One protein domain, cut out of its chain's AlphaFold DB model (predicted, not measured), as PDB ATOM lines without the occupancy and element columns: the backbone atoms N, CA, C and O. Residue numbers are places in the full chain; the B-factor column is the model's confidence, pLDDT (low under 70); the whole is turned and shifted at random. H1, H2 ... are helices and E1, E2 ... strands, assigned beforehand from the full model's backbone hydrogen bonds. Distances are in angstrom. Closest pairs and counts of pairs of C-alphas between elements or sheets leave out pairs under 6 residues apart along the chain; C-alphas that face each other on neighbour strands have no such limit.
ATOM      1  N   ALA A   2     155.933 203.454 256.097       92.19
ATOM      2  CA  ALA A   2     155.418 202.116 256.440       92.19
ATOM      3  C   ALA A   2     154.611 201.407 255.329       92.19
ATOM      4  O   ALA A   2     154.692 200.190 255.217       92.19
ATOM      5  N   HIS A   3     153.850 202.140 254.505       95.50
ATOM      6  CA  HIS A   3     153.127 201.554 253.370       95.50
ATOM      7  C   HIS A   3     154.082 200.968 252.315       95.50
ATOM      8  O   HIS A   3     153.963 199.792 251.989       95.50
ATOM      9  N   LEU A   4     155.092 201.731 251.879       95.31
ATOM     10  CA  LEU A   4     156.097 201.281 250.905       95.31
ATOM     11  C   LEU A   4     156.881 200.058 251.402       95.31
ATOM     12  O   LEU A   4     157.075 199.103 250.656       95.31
ATOM     13  N   LEU A   5     157.255 200.049 252.686       94.75
ATOM     14  CA  LEU A   5     157.938 198.905 253.302       94.75
ATOM     15  C   LEU A   5     157.073 197.638 253.316       94.75
ATOM     16  O   LEU A   5     157.613 196.544 253.182       94.75
ATOM     17  N   ARG A   6     155.744 197.765 253.454       95.94
ATOM     18  CA  ARG A   6     154.820 196.624 253.332       95.94
ATOM     19  C   ARG A   6     154.696 196.140 251.891       95.94
ATOM     20  O   ARG A   6     154.683 194.932 251.686       95.94
ATOM     21  N   LEU A   7     154.639 197.047 250.911       96.00
ATOM     22  CA  LEU A   7     154.610 196.666 249.492       96.00
ATOM     23  C   LEU A   7     155.836 195.830 249.119       96.00
ATOM     24  O   LEU A   7     155.705 194.836 248.415       96.00
ATOM     25  N   ALA A   8     157.012 196.178 249.641       93.75
ATOM     26  CA  ALA A   8     158.240 195.435 249.379       93.75
ATOM     27  C   ALA A   8     158.249 193.986 249.910       93.75
ATOM     28  O   ALA A   8     159.072 193.190 249.465       93.75
ATOM     29  N   GLN A   9     157.341 193.632 250.829       94.44
ATOM     30  CA  GLN A   9     157.186 192.256 251.321       94.44
ATOM     31  C   GLN A   9     156.361 191.371 250.378       94.44
ATOM     32  O   GLN A   9     156.270 190.168 250.599       94.44
ATOM     33  N   LEU A  10     155.734 191.943 249.346       96.06
ATOM     34  CA  LEU A  10     154.974 191.170 248.370       96.06
ATOM     35  C   LEU A  10     155.904 190.335 247.484       96.06
ATOM     36  O   LEU A  10     157.035 190.719 247.171       96.06
ATOM     37  N   ASP A  11     155.404 189.196 247.015       94.19
ATOM     38  CA  ASP A  11     156.142 188.367 246.062       94.19
ATOM     39  C   ASP A  11     156.207 189.014 244.680       94.19
ATOM     40  O   ASP A  11     157.271 189.034 244.059       94.19
ATOM     41  N   ASN A  12     155.090 189.606 244.251       94.19
ATOM     42  CA  ASN A  12     154.916 190.255 242.960       94.19
ATOM     43  C   ASN A  12     153.972 191.464 243.074       94.19
ATOM     44  O   ASN A  12     153.033 191.455 243.872       94.19
ATOM     45  N   LEU A  13     154.189 192.464 242.223       96.25
ATOM     46  CA  LEU A  13     153.337 193.634 242.062       96.25
ATOM     47  C   LEU A  13     153.477 194.132 240.618       96.25
ATOM     48  O   LEU A  13     154.583 194.442 240.183       96.25
ATOM     49  N   SER A  14     152.374 194.176 239.867       95.50
ATOM     50  CA  SER A  14     152.393 194.700 238.494       95.50
ATOM     51  C   SER A  14     152.579 196.216 238.484       95.50
ATOM     52  O   SER A  14     152.197 196.880 239.444       95.50
ATOM     53  N   ASP A  15     153.071 196.782 237.381       92.88
ATOM     54  CA  ASP A  15     153.313 198.229 237.271       92.88
ATOM     55  C   ASP A  15     152.052 199.060 237.539       92.88
ATOM     56  O   ASP A  15     152.079 200.010 238.317       92.88
ATOM     57  N   THR A  16     150.907 198.658 236.976       94.81
ATOM     58  CA  THR A  16     149.624 199.338 237.210       94.81
ATOM     59  C   THR A  16     149.205 199.283 238.679       94.81
ATOM     60  O   THR A  16     148.706 200.272 239.220       94.81
ATOM     61  N   ALA A  17     149.401 198.138 239.341       96.50
ATOM     62  CA  ALA A  17     149.104 198.004 240.763       96.50
ATOM     63  C   ALA A  17     150.088 198.823 241.607       96.50
ATOM     64  O   ALA A  17     149.666 199.512 242.529       96.50
ATOM     65  N   MET A  18     151.372 198.821 241.250       95.69
ATOM     66  CA  MET A  18     152.409 199.604 241.911       95.69
ATOM     67  C   MET A  18     152.090 201.098 241.859       95.69
ATOM     68  O   MET A  18     152.036 201.731 242.907       95.69
ATOM     69  N   VAL A  19     151.791 201.650 240.680       95.38
ATOM     70  CA  VAL A  19     151.406 203.065 240.529       95.38
ATOM     71  C   VAL A  19     150.175 203.397 241.375       95.38
ATOM     72  O   VAL A  19     150.149 204.422 242.058       95.38
ATOM     73  N   ARG A  20     149.169 202.514 241.395       96.38
ATOM     74  CA  ARG A  20     147.975 202.697 242.230       96.38
ATOM     75  C   ARG A  20     148.318 202.741 243.720       96.38
ATOM     76  O   ARG A  20     147.865 203.654 244.405       96.38
ATOM     77  N   GLU A  21     149.084 201.777 244.218       97.25
ATOM     78  CA  GLU A  21     149.464 201.708 245.636       97.25
ATOM     79  C   GLU A  21     150.330 202.908 246.038       97.25
ATOM     80  O   GLU A  21     150.092 203.539 247.065       97.25
ATOM     81  N   LEU A  22     151.269 203.311 245.179       96.19
ATOM     82  CA  LEU A  22     152.065 204.516 245.387       96.19
ATOM     83  C   LEU A  22     151.190 205.772 245.532       96.19
ATOM     84  O   LEU A  22     151.438 206.588 246.421       96.19
ATOM     85  N   ARG A  23     150.132 205.898 244.722       96.31
ATOM     86  CA  ARG A  23     149.178 207.014 244.803       96.31
ATOM     87  C   ARG A  23     148.307 206.954 246.062       96.31
ATOM     88  O   ARG A  23     148.052 207.987 246.674       96.31
ATOM     89  N   VAL A  24     147.897 205.759 246.494       95.62
ATOM     90  CA  VAL A  24     147.209 205.546 247.785       95.62
ATOM     91  C   VAL A  24     148.112 205.921 248.968       95.62
ATOM     92  O   VAL A  24     147.625 206.389 249.994       95.62
ATOM     93  N   GLY A  25     149.426 205.747 248.825       94.62
ATOM     94  CA  GLY A  25     150.426 206.063 249.845       94.62
ATOM     95  C   GLY A  25     150.793 207.545 249.995       94.62
ATOM     96  O   GLY A  25     151.636 207.850 250.846       94.62
ATOM     97  N   LEU A  26     150.214 208.455 249.202       96.19
ATOM     98  CA  LEU A  26     150.475 209.895 249.292       96.19
ATOM     99  C   LEU A  26     150.003 210.474 250.634       96.19
ATOM    100  O   LEU A  26     148.925 210.155 251.129       96.19
ATOM    101  N   THR A  27     150.798 211.377 251.211       95.25
ATOM    102  CA  THR A  27     150.397 212.129 252.413       95.25
ATOM    103  C   THR A  27     149.413 213.250 252.095       95.25
ATOM    104  O   THR A  27     148.582 213.584 252.932       95.25
ATOM    105  N   ASP A  28     149.512 213.814 250.891       97.12
ATOM    106  CA  ASP A  28     148.563 214.767 250.324       97.12
ATOM    107  C   ASP A  28     148.053 214.215 248.980       97.12
ATOM    108  O   ASP A  28     148.829 214.137 248.022       97.12
ATOM    109  N   PRO A  29     146.767 213.832 248.878       96.12
ATOM    110  CA  PRO A  29     146.182 213.299 247.650       96.12
ATOM    111  C   PRO A  29     146.216 214.254 246.448       96.12
ATOM    112  O   PRO A  29     146.022 213.801 245.319       96.12
ATOM    113  N   ALA A  30     146.418 215.558 246.670       97.50
ATOM    114  CA  ALA A  30     146.517 216.554 245.605       97.50
ATOM    115  C   ALA A  30     147.931 216.666 245.001       97.50
ATOM    116  O   ALA A  30     148.107 217.342 243.985       97.50
ATOM    117  N   SER A  31     148.935 216.018 245.599       97.56
ATOM    118  CA  SER A  31     150.310 216.031 245.093       97.56
ATOM    119  C   SER A  31     150.458 215.283 243.754       97.56
ATOM    120  O   SER A  31     149.652 214.399 243.443       97.56
ATOM    121  N   PRO A  32     151.496 215.603 242.952       96.81
ATOM    122  CA  PRO A  32     151.837 214.837 241.755       96.81
ATOM    123  C   PRO A  32     152.132 213.366 242.062       96.81
ATOM    124  O   PRO A  32     152.446 213.003 243.198       96.81
ATOM    125  N   ASP A  33     152.077 212.527 241.027       95.06
ATOM    126  CA  ASP A  33     152.450 211.123 241.165       95.06
ATOM    127  C   ASP A  33     153.908 210.979 241.633       95.06
ATOM    128  O   ASP A  33     154.797 211.679 241.134       95.06
ATOM    129  N   PRO A  34     154.178 210.077 242.593       94.12
ATOM    130  CA  PRO A  34     155.536 209.798 243.033       94.12
ATOM    131  C   PRO A  34     156.303 209.000 241.970       94.12
ATOM    132  O   PRO A  34     155.721 208.379 241.081       94.12
ATOM    133  N   SER A  35     157.631 208.961 242.106       94.31
ATOM    134  CA  SER A  35     158.476 208.086 241.285       94.31
ATOM    135  C   SER A  35     158.039 206.622 241.401       94.31
ATOM    136  O   SER A  35     157.773 206.128 242.499       94.31
ATOM    137  N   VAL A  36     158.067 205.899 240.278       92.50
ATOM    138  CA  VAL A  36     157.877 204.439 240.237       92.50
ATOM    139  C   VAL A  36     158.942 203.681 241.039       92.50
ATOM    140  O   VAL A  36     158.714 202.552 241.461       92.50
ATOM    141  N   GLU A  37     160.075 204.321 241.325       94.56
ATOM    142  CA  GLU A  37     161.165 203.765 242.131       94.56
ATOM    143  C   GLU A  37     161.067 204.142 243.617       94.56
ATOM    144  O   GLU A  37     161.965 203.837 244.402       94.56
ATOM    145  N   ALA A  38     159.970 204.768 244.059       95.94
ATOM    146  CA  ALA A  38     159.795 205.174 245.456       95.94
ATOM    147  C   ALA A  38     159.910 204.002 246.453       95.94
ATOM    148  O   ALA A  38     160.399 204.189 247.568       95.94
ATOM    149  N   ILE A  39     159.510 202.785 246.056       96.31
ATOM    150  CA  ILE A  39     159.692 201.575 246.878       96.31
ATOM    151  C   ILE A  39     161.183 201.304 247.119       96.31
ATOM    152  O   ILE A  39     161.569 200.981 248.240       96.31
ATOM    153  N   LEU A  40     162.031 201.482 246.104       96.00
ATOM    154  CA  LEU A  40     163.475 201.296 246.229       96.00
ATOM    155  C   LEU A  40     164.096 202.343 247.165       96.00
ATOM    156  O   LEU A  40     164.843 201.981 248.070       96.00
ATOM    157  N   HIS A  41     163.714 203.618 247.035       96.38
ATOM    158  CA  HIS A  41     164.146 204.652 247.985       96.38
ATOM    159  C   HIS A  41     163.759 204.315 249.432       96.38
ATOM    160  O   HIS A  41     164.533 204.573 250.349       96.38
ATOM    161  N   ALA A  42     162.583 203.717 249.647       95.75
ATOM    162  CA  ALA A  42     162.125 203.311 250.974       95.75
ATOM    163  C   ALA A  42     162.908 202.130 251.570       95.75
ATOM    164  O   ALA A  42     162.953 201.995 252.792       95.75
ATOM    165  N   LEU A  43     163.473 201.264 250.725       95.19
ATOM    166  CA  LEU A  43     164.177 200.046 251.134       95.19
ATOM    167  C   LEU A  43     165.623 200.289 251.568       95.19
ATOM    168  O   LEU A  43     166.173 199.489 252.323       95.19
ATOM    169  N   LEU A  44     166.237 201.380 251.114       94.56
ATOM    170  CA  LEU A  44     167.596 201.732 251.509       94.56
ATOM    171  C   LEU A  44     167.578 202.425 252.885       94.56
ATOM    172  O   LEU A  44     166.854 203.406 253.064       94.56
ATOM    173  N   PRO A  45     168.372 201.963 253.871       91.88
ATOM    174  CA  PRO A  45     168.299 202.430 255.258       91.88
ATOM    175  C   PRO A  45     169.032 203.768 255.475       91.88
ATOM    176  O   PRO A  45     169.806 203.930 256.418       91.88
ATOM    177  N   HIS A  46     168.794 204.745 254.601       93.75
ATOM    178  CA  HIS A  46     169.450 206.046 254.619       93.75
ATOM    179  C   HIS A  46     168.435 207.185 254.555       93.75
ATOM    180  O   HIS A  46     167.368 207.072 253.958       93.75
ATOM    181  N   LYS A  47     168.775 208.312 255.190       94.56
ATOM    182  CA  LYS A  47     167.891 209.483 255.254       94.56
ATOM    183  C   LYS A  47     167.767 210.180 253.900       94.56
ATOM    184  O   LYS A  47     166.689 210.662 253.565       94.56
ATOM    185  N   PHE A  48     168.868 210.243 253.157       95.75
ATOM    186  CA  PHE A  48     168.924 210.764 251.798       95.75
ATOM    187  C   PHE A  48     169.390 209.652 250.870       95.75
ATOM    188  O   PHE A  48     170.348 208.944 251.186       95.75
ATOM    189  N   VAL A  49     168.686 209.510 249.752       96.44
ATOM    190  CA  VAL A  49     168.936 208.526 248.704       96.44
ATOM    191  C   VAL A  49     168.710 209.249 247.387       96.44
ATOM    192  O   VAL A  49     167.581 209.654 247.110       96.44
ATOM    193  N   ASP A  50     169.764 209.379 246.596       96.31
ATOM    194  CA  ASP A  50     169.712 209.964 245.263       96.31
ATOM    195  C   ASP A  50     169.895 208.862 244.232       96.31
ATOM    196  O   ASP A  50     170.790 208.026 244.360       96.31
ATOM    197  N   HIS A  51     169.058 208.889 243.202       97.00
ATOM    198  CA  HIS A  51     169.185 208.030 242.039       97.00
ATOM    199  C   HIS A  51     169.487 208.879 240.811       97.00
ATOM    200  O   HIS A  51     168.806 209.872 240.556       97.00
ATOM    201  N   THR A  52     170.503 208.490 240.044       96.75
ATOM    202  CA  THR A  52     170.845 209.173 238.796       96.75
ATOM    203  C   THR A  52     171.135 208.183 237.682       96.75
ATOM    204  O   THR A  52     171.707 207.108 237.895       96.75
ATOM    205  N   HIS A  53     170.804 208.592 236.462       96.56
ATOM    206  CA  HIS A  53     171.237 207.945 235.226       96.56
ATOM    207  C   HIS A  53     172.488 208.659 234.715       96.56
ATOM    208  O   HIS A  53     172.476 209.297 233.672       96.56
ATOM    209  N   ALA A  54     173.560 208.644 235.512       95.69
ATOM    210  CA  ALA A  54     174.784 209.359 235.170       95.69
ATOM    211  C   ALA A  54     175.425 208.774 233.898       95.69
ATOM    212  O   ALA A  54     175.953 207.660 233.926       95.69
ATOM    213  N   ASP A  55     175.432 209.548 232.808       96.50
ATOM    214  CA  ASP A  55     175.895 209.121 231.478       96.50
ATOM    215  C   ASP A  55     177.260 208.430 231.503       96.50
ATOM    216  O   ASP A  55     177.431 207.361 230.921       96.50
ATOM    217  N   ALA A  56     178.237 208.998 232.218       94.50
ATOM    218  CA  ALA A  56     179.582 208.432 232.312       94.50
ATOM    219  C   ALA A  56     179.594 207.045 232.979       94.50
ATOM    220  O   ALA A  56     180.332 206.151 232.559       94.50
ATOM    221  N   VAL A  57     178.758 206.851 234.003       94.31
ATOM    222  CA  VAL A  57     178.627 205.570 234.702       94.31
ATOM    223  C   VAL A  57     177.964 204.548 233.784       94.31
ATOM    224  O   VAL A  57     178.491 203.448 233.625       94.31
ATOM    225  N   ILE A  58     176.862 204.917 233.128       95.06
ATOM    226  CA  ILE A  58     176.148 204.047 232.184       95.06
ATOM    227  C   ILE A  58     177.054 203.657 231.011       95.06
ATOM    228  O   ILE A  58     177.136 202.479 230.664       95.06
ATOM    229  N   ALA A  59     177.784 204.614 230.436       95.12
ATOM    230  CA  ALA A  59     178.729 204.363 229.353       95.12
ATOM    231  C   ALA A  59     179.827 203.373 229.773       95.12
ATOM    232  O   ALA A  59     180.148 202.456 229.016       95.12
ATOM    233  N   CYS A  60     180.363 203.502 230.992       94.12
ATOM    234  CA  CYS A  60     181.332 202.549 231.535       94.12
ATOM    235  C   CYS A  60     180.710 201.152 231.704       94.12
ATOM    236  O   CYS A  60     181.275 200.168 231.222       94.12
ATOM    237  N   CYS A  61     179.513 201.062 232.294       92.88
ATOM    238  CA  CYS A  61     178.787 199.802 232.499       92.88
ATOM    239  C   CYS A  61     178.481 199.065 231.191       92.88
ATOM    240  O   CYS A  61     178.569 197.839 231.146       92.88
ATOM    241  N   ASN A  62     178.126 199.809 230.144       93.62
ATOM    242  CA  ASN A  62     177.752 199.265 228.838       93.62
ATOM    243  C   ASN A  62     178.964 198.959 227.945       93.62
ATOM    244  O   ASN A  62     178.811 198.406 226.856       93.62
ATOM    245  N   SER A  63     180.174 199.313 228.382       94.38
ATOM    246  CA  SER A  63     181.399 198.993 227.659       94.38
ATOM    247  C   SER A  63     181.784 197.516 227.810       94.38
ATOM    248  O   SER A  63     181.286 196.783 228.671       94.38
ATOM    249  N   ARG A  64     182.721 197.053 226.974       94.00
ATOM    250  CA  ARG A  64     183.260 195.694 227.090       94.00
ATOM    251  C   ARG A  64     183.902 195.507 228.470       94.00
ATOM    252  O   ARG A  64     184.783 196.273 228.855       94.00
ATOM    253  N   ASN A  65     183.495 194.453 229.178       93.56
ATOM    254  CA  ASN A  65     183.901 194.176 230.562       93.56
ATOM    255  C   ASN A  65     183.519 195.300 231.550       93.56
ATOM    256  O   ASN A  65     184.243 195.531 232.517       93.56
ATOM    257  N   GLY A  66     182.404 196.004 231.317       93.19
ATOM    258  CA  GLY A  66     181.994 197.164 232.116       93.19
ATOM    259  C   GLY A  66     181.934 196.906 233.623       93.19
ATOM    260  O   GLY A  66     182.447 197.710 234.392       93.19
ATOM    261  N   GLU A  67     181.427 195.751 234.069       93.38
ATOM    262  CA  GLU A  67     181.426 195.411 235.502       93.38
ATOM    263  C   GLU A  67     182.848 195.358 236.084       93.38
ATOM    264  O   GLU A  67     183.107 195.900 237.158       93.38
ATOM    265  N   GLN A  68     183.800 194.755 235.363       95.00
ATOM    266  CA  GLN A  68     185.195 194.694 235.800       95.00
ATOM    267  C   GLN A  68     185.813 196.096 235.883       95.00
ATOM    268  O   GLN A  68     186.561 196.381 236.818       95.00
ATOM    269  N   GLN A  69     185.482 196.982 234.940       94.94
ATOM    270  CA  GLN A  69     185.937 198.373 234.972       94.94
ATOM    271  C   GLN A  69     185.359 199.124 236.171       94.94
ATOM    272  O   GLN A  69     186.112 199.762 236.901       94.94
ATOM    273  N   ILE A  70     184.057 198.993 236.429       95.06
ATOM    274  CA  ILE A  70     183.412 199.573 237.610       95.06
ATOM    275  C   ILE A  70     184.091 199.087 238.890       95.06
ATOM    276  O   ILE A  70     184.443 199.904 239.738       95.06
ATOM    277  N   ARG A  71     184.314 197.773 239.030       94.00
ATOM    278  CA  ARG A  71     184.997 197.201 240.200       94.00
ATOM    279  C   ARG A  71     186.429 197.719 240.338       94.00
ATOM    280  O   ARG A  71     186.893 197.906 241.453       94.00
ATOM    281  N   SER A  72     187.117 197.982 239.231       95.00
ATOM    282  CA  SER A  72     188.448 198.598 239.243       95.00
ATOM    283  C   SER A  72     188.408 200.060 239.709       95.00
ATOM    284  O   SER A  72     189.247 200.476 240.501       95.00
ATOM    285  N   ILE A  73     187.414 200.837 239.258       94.25
ATOM    286  CA  ILE A  73     187.266 202.268 239.576       94.25
ATOM    287  C   ILE A  73     186.836 202.484 241.030       94.25
ATOM    288  O   ILE A  73     187.403 203.322 241.724       94.25
ATOM    289  N   TYR A  74     185.824 201.744 241.485       92.50
ATOM    290  CA  TYR A  74     185.189 201.946 242.790       92.50
ATOM    291  C   TYR A  74     185.628 200.930 243.853       92.50
ATOM    292  O   TYR A  74     185.205 201.014 245.009       92.50
ATOM    293  N   GLY A  75     186.447 199.943 243.486       90.00
ATOM    294  CA  GLY A  75     186.872 198.884 244.393       90.00
ATOM    295  C   GLY A  75     185.682 198.143 245.010       90.00
ATOM    296  O   GLY A  75     184.735 197.757 244.326       90.00
ATOM    297  N   GLY A  76     185.730 197.967 246.332       90.69
ATOM    298  CA  GLY A  76     184.657 197.362 247.131       90.69
ATOM    299  C   GLY A  76     183.639 198.358 247.696       90.69
ATOM    300  O   GLY A  76     182.954 198.029 248.658       90.69
ATOM    301  N   GLN A  77     183.572 199.589 247.176       94.88
ATOM    302  CA  GLN A  77     182.722 200.641 247.750       94.88
ATOM    303  C   GLN A  77     181.290 200.655 247.194       94.88
ATOM    304  O   GLN A  77     180.436 201.359 247.734       94.88
ATOM    305  N   LEU A  78     181.011 199.900 246.127       96.06
ATOM    306  CA  LEU A  78     179.682 199.808 245.525       96.06
ATOM    307  C   LEU A  78     179.085 198.416 245.695       96.06
ATOM    308  O   LEU A  78     179.739 197.412 245.416       96.06
ATOM    309  N   VAL A  79     177.804 198.381 246.051       97.56
ATOM    310  CA  VAL A  79     176.952 197.215 245.795       97.56
ATOM    311  C   VAL A  79     176.696 197.159 244.293       97.56
ATOM    312  O   VAL A  79     176.277 198.160 243.718       97.56
ATOM    313  N   ILE A  80     176.933 196.019 243.646       96.81
ATOM    314  CA  ILE A  80     176.655 195.863 242.213       96.81
ATOM    315  C   ILE A  80     175.440 194.960 242.037       96.81
ATOM    316  O   ILE A  80     175.415 193.826 242.519       96.81
ATOM    317  N   VAL A  81     174.437 195.486 241.340       97.31
ATOM    318  CA  VAL A  81     173.195 194.797 240.990       97.31
ATOM    319  C   VAL A  81     173.227 194.506 239.487       97.31
ATOM    320  O   VAL A  81     173.392 195.444 238.696       97.31
ATOM    321  N   PRO A  82     173.092 193.236 239.063       95.25
ATOM    322  CA  PRO A  82     172.929 192.889 237.654       95.25
ATOM    323  C   PRO A  82     171.741 193.622 237.024       95.25
ATOM    324  O   PRO A  82     170.853 194.103 237.726       95.25
ATOM    325  N   TYR A  83     171.697 193.691 235.693       94.44
ATOM    326  CA  TYR A  83     170.576 194.342 235.022       94.44
ATOM    327  C   TYR A  83     169.255 193.648 235.376       94.44
ATOM    328  O   TYR A  83     169.089 192.443 235.174       94.44
ATOM    329  N   VAL A  84     168.311 194.441 235.871       94.38
ATOM    330  CA  VAL A  84     166.923 194.055 236.111       94.38
ATOM    331  C   VAL A  84     166.052 195.155 235.525       94.38
ATOM    332  O   VAL A  84     166.337 196.341 235.701       94.38
ATOM    333  N   MET A  85     164.996 194.757 234.817       90.44
ATOM    334  CA  MET A  85     164.033 195.700 234.254       90.44
ATOM    335  C   MET A  85     163.464 196.603 235.369       90.44
ATOM    336  O   MET A  85     163.088 196.072 236.420       90.44
ATOM    337  N   PRO A  86     163.401 197.935 235.169       89.81
ATOM    338  CA  PRO A  86     162.855 198.855 236.164       89.81
ATOM    339  C   PRO A  86     161.438 198.475 236.599       89.81
ATOM    340  O   PRO A  86     160.626 198.057 235.778       89.81
ATOM    341  N   GLY A  87     161.151 198.623 237.894       91.12
ATOM    342  CA  GLY A  87     159.868 198.266 238.497       91.12
ATOM    343  C   GLY A  87     160.027 197.559 239.843       91.12
ATOM    344  O   GLY A  87     161.074 197.621 240.490       91.12
ATOM    345  N   PHE A  88     158.981 196.850 240.269       95.50
ATOM    346  CA  PHE A  88     158.938 196.203 241.584       95.50
ATOM    347  C   PHE A  88     160.060 195.171 241.799       95.50
ATOM    348  O   PHE A  88     160.685 195.129 242.861       95.50
ATOM    349  N   LEU A  89     160.358 194.359 240.779       94.56
ATOM    350  CA  LEU A  89     161.408 193.340 240.865       94.56
ATOM    351  C   LEU A  89     162.804 193.951 241.007       94.56
ATOM    352  O   LEU A  89     163.626 193.398 241.738       94.56
ATOM    353  N   LEU A  90     163.058 195.104 240.378       95.62
ATOM    354  CA  LEU A  90     164.307 195.834 240.571       95.62
ATOM    355  C   LEU A  90     164.464 196.260 242.035       95.62
ATOM    356  O   LEU A  90     165.527 196.042 242.611       95.62
ATOM    357  N   ALA A  91     163.411 196.791 242.663       96.00
ATOM    358  CA  ALA A  91     163.461 197.184 244.071       96.00
ATOM    359  C   ALA A  91     163.818 195.997 244.990       96.00
ATOM    360  O   ALA A  91     164.664 196.135 245.876       96.00
ATOM    361  N   LYS A  92     163.242 194.811 244.737       95.38
ATOM    362  CA  LYS A  92     163.571 193.580 245.479       95.38
ATOM    363  C   LYS A  92     165.006 193.116 245.239       95.38
ATOM    364  O   LYS A  92     165.699 192.785 246.199       95.38
ATOM    365  N   ALA A  93     165.457 193.114 243.985       96.56
ATOM    366  CA  ALA A  93     166.824 192.738 243.637       96.56
ATOM    367  C   ALA A  93     167.843 193.664 244.315       96.56
ATOM    368  O   ALA A  93     168.814 193.195 244.903       96.56
ATOM    369  N   CYS A  94     167.581 194.972 244.310       97.12
ATOM    370  CA  CYS A  94     168.414 195.950 244.994       97.12
ATOM    371  C   CYS A  94     168.496 195.682 246.497       97.12
ATOM    372  O   CYS A  94     169.597 195.615 247.030       97.12
ATOM    373  N   ALA A  95     167.364 195.477 247.177       95.44
ATOM    374  CA  ALA A  95     167.362 195.190 248.611       95.44
ATOM    375  C   ALA A  95     168.115 193.894 248.953       95.44
ATOM    376  O   ALA A  95     168.885 193.872 249.912       95.44
ATOM    377  N   PHE A  96     167.942 192.844 248.144       96.38
ATOM    378  CA  PHE A  96     168.675 191.587 248.294       96.38
ATOM    379  C   PHE A  96     170.190 191.796 248.171       96.38
ATOM    380  O   PHE A  96     170.943 191.478 249.087       96.38
ATOM    381  N   HIS A  97     170.645 192.394 247.068       97.56
ATOM    382  CA  HIS A  97     172.072 192.616 246.833       97.56
ATOM    383  C   HIS A  97     172.687 193.609 247.818       97.56
ATOM    384  O   HIS A  97     173.854 193.457 248.171       97.56
ATOM    385  N   PHE A  98     171.920 194.599 248.274       96.94
ATOM    386  CA  PHE A  98     172.363 195.532 249.300       96.94
ATOM    387  C   PHE A  98     172.588 194.816 250.632       96.94
ATOM    388  O   PHE A  98     173.641 194.993 251.231       96.94
ATOM    389  N   ALA A  99     171.659 193.961 251.064       95.62
ATOM    390  CA  ALA A  99     171.820 193.177 252.288       95.62
ATOM    391  C   ALA A  99     173.022 192.214 252.225       95.62
ATOM    392  O   ALA A  99     173.712 192.040 253.224       95.62
ATOM    393  N   GLU A 100     173.287 191.627 251.055       96.94
ATOM    394  CA  GLU A 100     174.390 190.679 250.846       96.94
ATOM    395  C   GLU A 100     175.772 191.351 250.751       96.94
ATOM    396  O   GLU A 100     176.769 190.786 251.197       96.94
ATOM    397  N   GLN A 101     175.859 192.529 250.125       96.06
ATOM    398  CA  GLN A 101     177.142 193.137 249.737       96.06
ATOM    399  C   GLN A 101     177.511 194.386 250.540       96.06
ATOM    400  O   GLN A 101     178.682 194.774 250.537       96.06
ATOM    401  N   ALA A 102     176.548 195.067 251.168       95.88
ATOM    402  CA  ALA A 102     176.838 196.313 251.864       95.88
ATOM    403  C   ALA A 102     177.692 196.069 253.117       95.88
ATOM    404  O   ALA A 102     177.478 195.136 253.887       95.88
ATOM    405  N   GLY A 103     178.651 196.960 253.341       93.94
ATOM    406  CA  GLY A 103     179.529 196.969 254.502       93.94
ATOM    407  C   GLY A 103     179.868 198.392 254.931       93.94
ATOM    408  O   GLY A 103     179.303 199.369 254.441       93.94
ATOM    409  N   THR A 104     180.833 198.531 255.840       90.88
ATOM    410  CA  THR A 104     181.206 199.832 256.428       90.88
ATOM    411  C   THR A 104     181.714 200.853 255.410       90.88
ATOM    412  O   THR A 104     181.614 202.051 255.649       90.88
ATOM    413  N   ASN A 105     182.255 200.387 254.279       91.06
ATOM    414  CA  ASN A 105     182.851 201.233 253.242       91.06
ATOM    415  C   ASN A 105     181.930 201.430 252.029       91.06
ATOM    416  O   ASN A 105     182.369 201.971 251.013       91.06
ATOM    417  N   THR A 106     180.682 200.966 252.104       95.00
ATOM    418  CA  THR A 106     179.722 201.091 251.009       95.00
ATOM    419  C   THR A 106     179.233 202.533 250.898       95.00
ATOM    420  O   THR A 106     178.652 203.077 251.832       95.00
ATOM    421  N   VAL A 107     179.454 203.145 249.734       92.25
ATOM    422  CA  VAL A 107     179.096 204.549 249.447       92.25
ATOM    423  C   VAL A 107     177.989 204.685 248.402       92.25
ATOM    424  O   VAL A 107     177.473 205.779 248.185       92.25
ATOM    425  N   GLY A 108     177.634 203.587 247.736       95.75
ATOM    426  CA  GLY A 108     176.610 203.589 246.705       95.75
ATOM    427  C   GLY A 108     176.218 202.191 246.248       95.75
ATOM    428  O   GLY A 108     176.782 201.179 246.673       95.75
ATOM    429  N   MET A 109     175.242 202.151 245.352       97.81
ATOM    430  CA  MET A 109     174.774 200.937 244.697       97.81
ATOM    431  C   MET A 109     174.623 201.205 243.206       97.81
ATOM    432  O   MET A 109     173.936 202.138 242.799       97.81
ATOM    433  N   LEU A 110     175.278 200.394 242.389       97.50
ATOM    434  CA  LEU A 110     175.225 200.485 240.943       97.50
ATOM    435  C   LEU A 110     174.254 199.452 240.382       97.50
ATOM    436  O   LEU A 110     174.371 198.261 240.668       97.50
ATOM    437  N   LEU A 111     173.361 199.916 239.517       97.38
ATOM    438  CA  LEU A 111     172.480 199.089 238.713       97.38
ATOM    439  C   LEU A 111     173.063 198.984 237.304       97.38
ATOM    440  O   LEU A 111     173.077 199.967 236.555       97.38
ATOM    441  N   MET A 112     173.562 197.804 236.935       95.94
ATOM    442  CA  MET A 112     174.179 197.597 235.624       95.94
ATOM    443  C   MET A 112     173.207 197.981 234.502       95.94
ATOM    444  O   MET A 112     172.061 197.541 234.493       95.94
ATOM    445  N   GLN A 113     173.689 198.781 233.546       93.19
ATOM    446  CA  GLN A 113     172.931 199.289 232.387       93.19
ATOM    447  C   GLN A 113     171.737 200.202 232.728       93.19
ATOM    448  O   GLN A 113     170.914 200.474 231.859       93.19
ATOM    449  N   HIS A 114     171.642 200.682 233.968       95.75
ATOM    450  CA  HIS A 114     170.544 201.533 234.414       95.75
ATOM    451  C   HIS A 114     171.077 202.829 235.029       95.75
ATOM    452  O   HIS A 114     170.860 203.902 234.480       95.75
ATOM    453  N   GLY A 115     171.778 202.765 236.158       95.62
ATOM    454  CA  GLY A 115     172.160 203.975 236.879       95.62
ATOM    455  C   GLY A 115     172.809 203.687 238.220       95.62
ATOM    456  O   GLY A 115     173.180 202.552 238.515       95.62
ATOM    457  N   ILE A 116     172.959 204.721 239.040       97.00
ATOM    458  CA  ILE A 116     173.639 204.635 240.334       97.00
ATOM    459  C   ILE A 116     172.813 205.296 241.435       97.00
ATOM    460  O   ILE A 116     172.154 206.315 241.219       97.00
ATOM    461  N   PHE A 117     172.867 204.692 242.616       97.38
ATOM    462  CA  PHE A 117     172.349 205.218 243.865       97.38
ATOM    463  C   PHE A 117     173.501 205.688 244.748       97.38
ATOM    464  O   PHE A 117     174.457 204.941 244.972       97.38
ATOM    465  N   SER A 118     173.373 206.890 245.300       95.38
ATOM    466  CA  SER A 118     174.180 207.369 246.425       95.38
ATOM    467  C   SER A 118     173.282 207.663 247.618       95.38
ATOM    468  O   SER A 118     172.103 207.975 247.459       95.38
ATOM    469  N   PHE A 119     173.827 207.559 248.825       95.25
ATOM    470  CA  PHE A 119     173.037 207.714 250.039       95.25
ATOM    471  C   PHE A 119     173.856 208.246 251.213       95.25
ATOM    472  O   PHE A 119     175.078 208.113 251.258       95.25
ATOM    473  N   GLY A 120     173.174 208.861 252.182       93.25
ATOM    474  CA  GLY A 120     173.834 209.470 253.330       93.25
ATOM    475  C   GLY A 120     172.891 210.028 254.393       93.25
ATOM    476  O   GLY A 120     171.664 209.969 254.291       93.25
ATOM    477  N   ALA A 121     173.492 210.582 255.450       92.56
ATOM    478  CA  ALA A 121     172.772 211.287 256.515       92.56
ATOM    479  C   ALA A 121     172.297 212.689 256.085       92.56
ATOM    480  O   ALA A 121     171.351 213.227 256.664       92.56
TER     481      ALA A 121
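AT A GLANCE: This is residues 2 to 121 of the 129 residues of the protein "Aldolase_II domain-containing protein" of Chloroflexi bacterium (UniProt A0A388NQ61). A twisted sheet of four short strands has the long helix H6 on one face and H4 and H5 on the other; H3 links it to an outlying end made by H1, H2 and the wide loop of residues 25 to 37. The printed part has 120 residues with six named helices and four named strands, in the order H1 H2 H3 E1 H4 H5 E2 H6 E3 E4. The mixed sheet runs E1 E4 E3 E2, and the class is mixed, helices and strands. The whole is compact, with a radius of gyration of the C-alphas of 15.0 A, but elongated, spanning 45 by 28 by 27 A.

HOW THE PARTS SIT: H1, residues 2 to 7, is close to but not clearly touching H2, residues 15 to 24; their closest C-alphas, of Leu 4 and Leu 22, are 7.6 A apart. H3, residues 38 to 43, touches H1 about perpendicular, at 80 degrees, the closest C-alphas being Leu 4 and Ile 39, 5.4 A. H3 also touches H6, residues 88 to 101, the same way at a shallow tilt of 25 degrees, with C-alphas of Leu 40 and Ala 91 closest at 4.6 A. E1, residues 48 to 52, is antiparallel to E4, residues 115 to 120, with N 50 and O 118 2.9 A apart, within hydrogen-bond range. E4 and E3, residues 108 to 111, form a hairpin, with N 117 and O 109 at 2.8 A. E3 is parallel to E2, residues 78 to 81, with N 110 and O 79 at 2.8 A. H4, residues 55 to 61, and H5, residues 66 to 74, touch only at the corner, their closest C-alphas, of Cys 60 and Gly 66, 5.5 A apart. The sheet is in three layers, helices on both of its faces: H4 and H5 on one, H6 on the other. H6 lies over E2 at a height over the sheet of 8.6 A, slantwise to the strands. E1, H4, H5, E2 form a split strand-helix-strand unit, two strands running the same way with E4 and E3 between them, and E2, H6, E3 an unsplit one; both crossovers are right-handed. In the six helices every O i to N i+4 pair is within hydrogen-bond range.

IN THESE COORDINATES: H1 begins at C-alpha 2, (155.418, 202.116, 256.440). From first to last C-alpha H2 measures 14.2 A, H5 12.1 A, H6 20.2 A, E1 13.2 A and E4 17.4 A. E4 ends at C-alpha 120, (173.834, 209.470, 253.330).

THE WHOLE: The C-alphas farthest apart, of Ala 30 and Arg 64, are 46.1 A apart. The printed part has no cut, and the link from H2 to H3, 13 residues, is long. Mean pLDDT of the printed part is 95.1, and no printed residue is under 70.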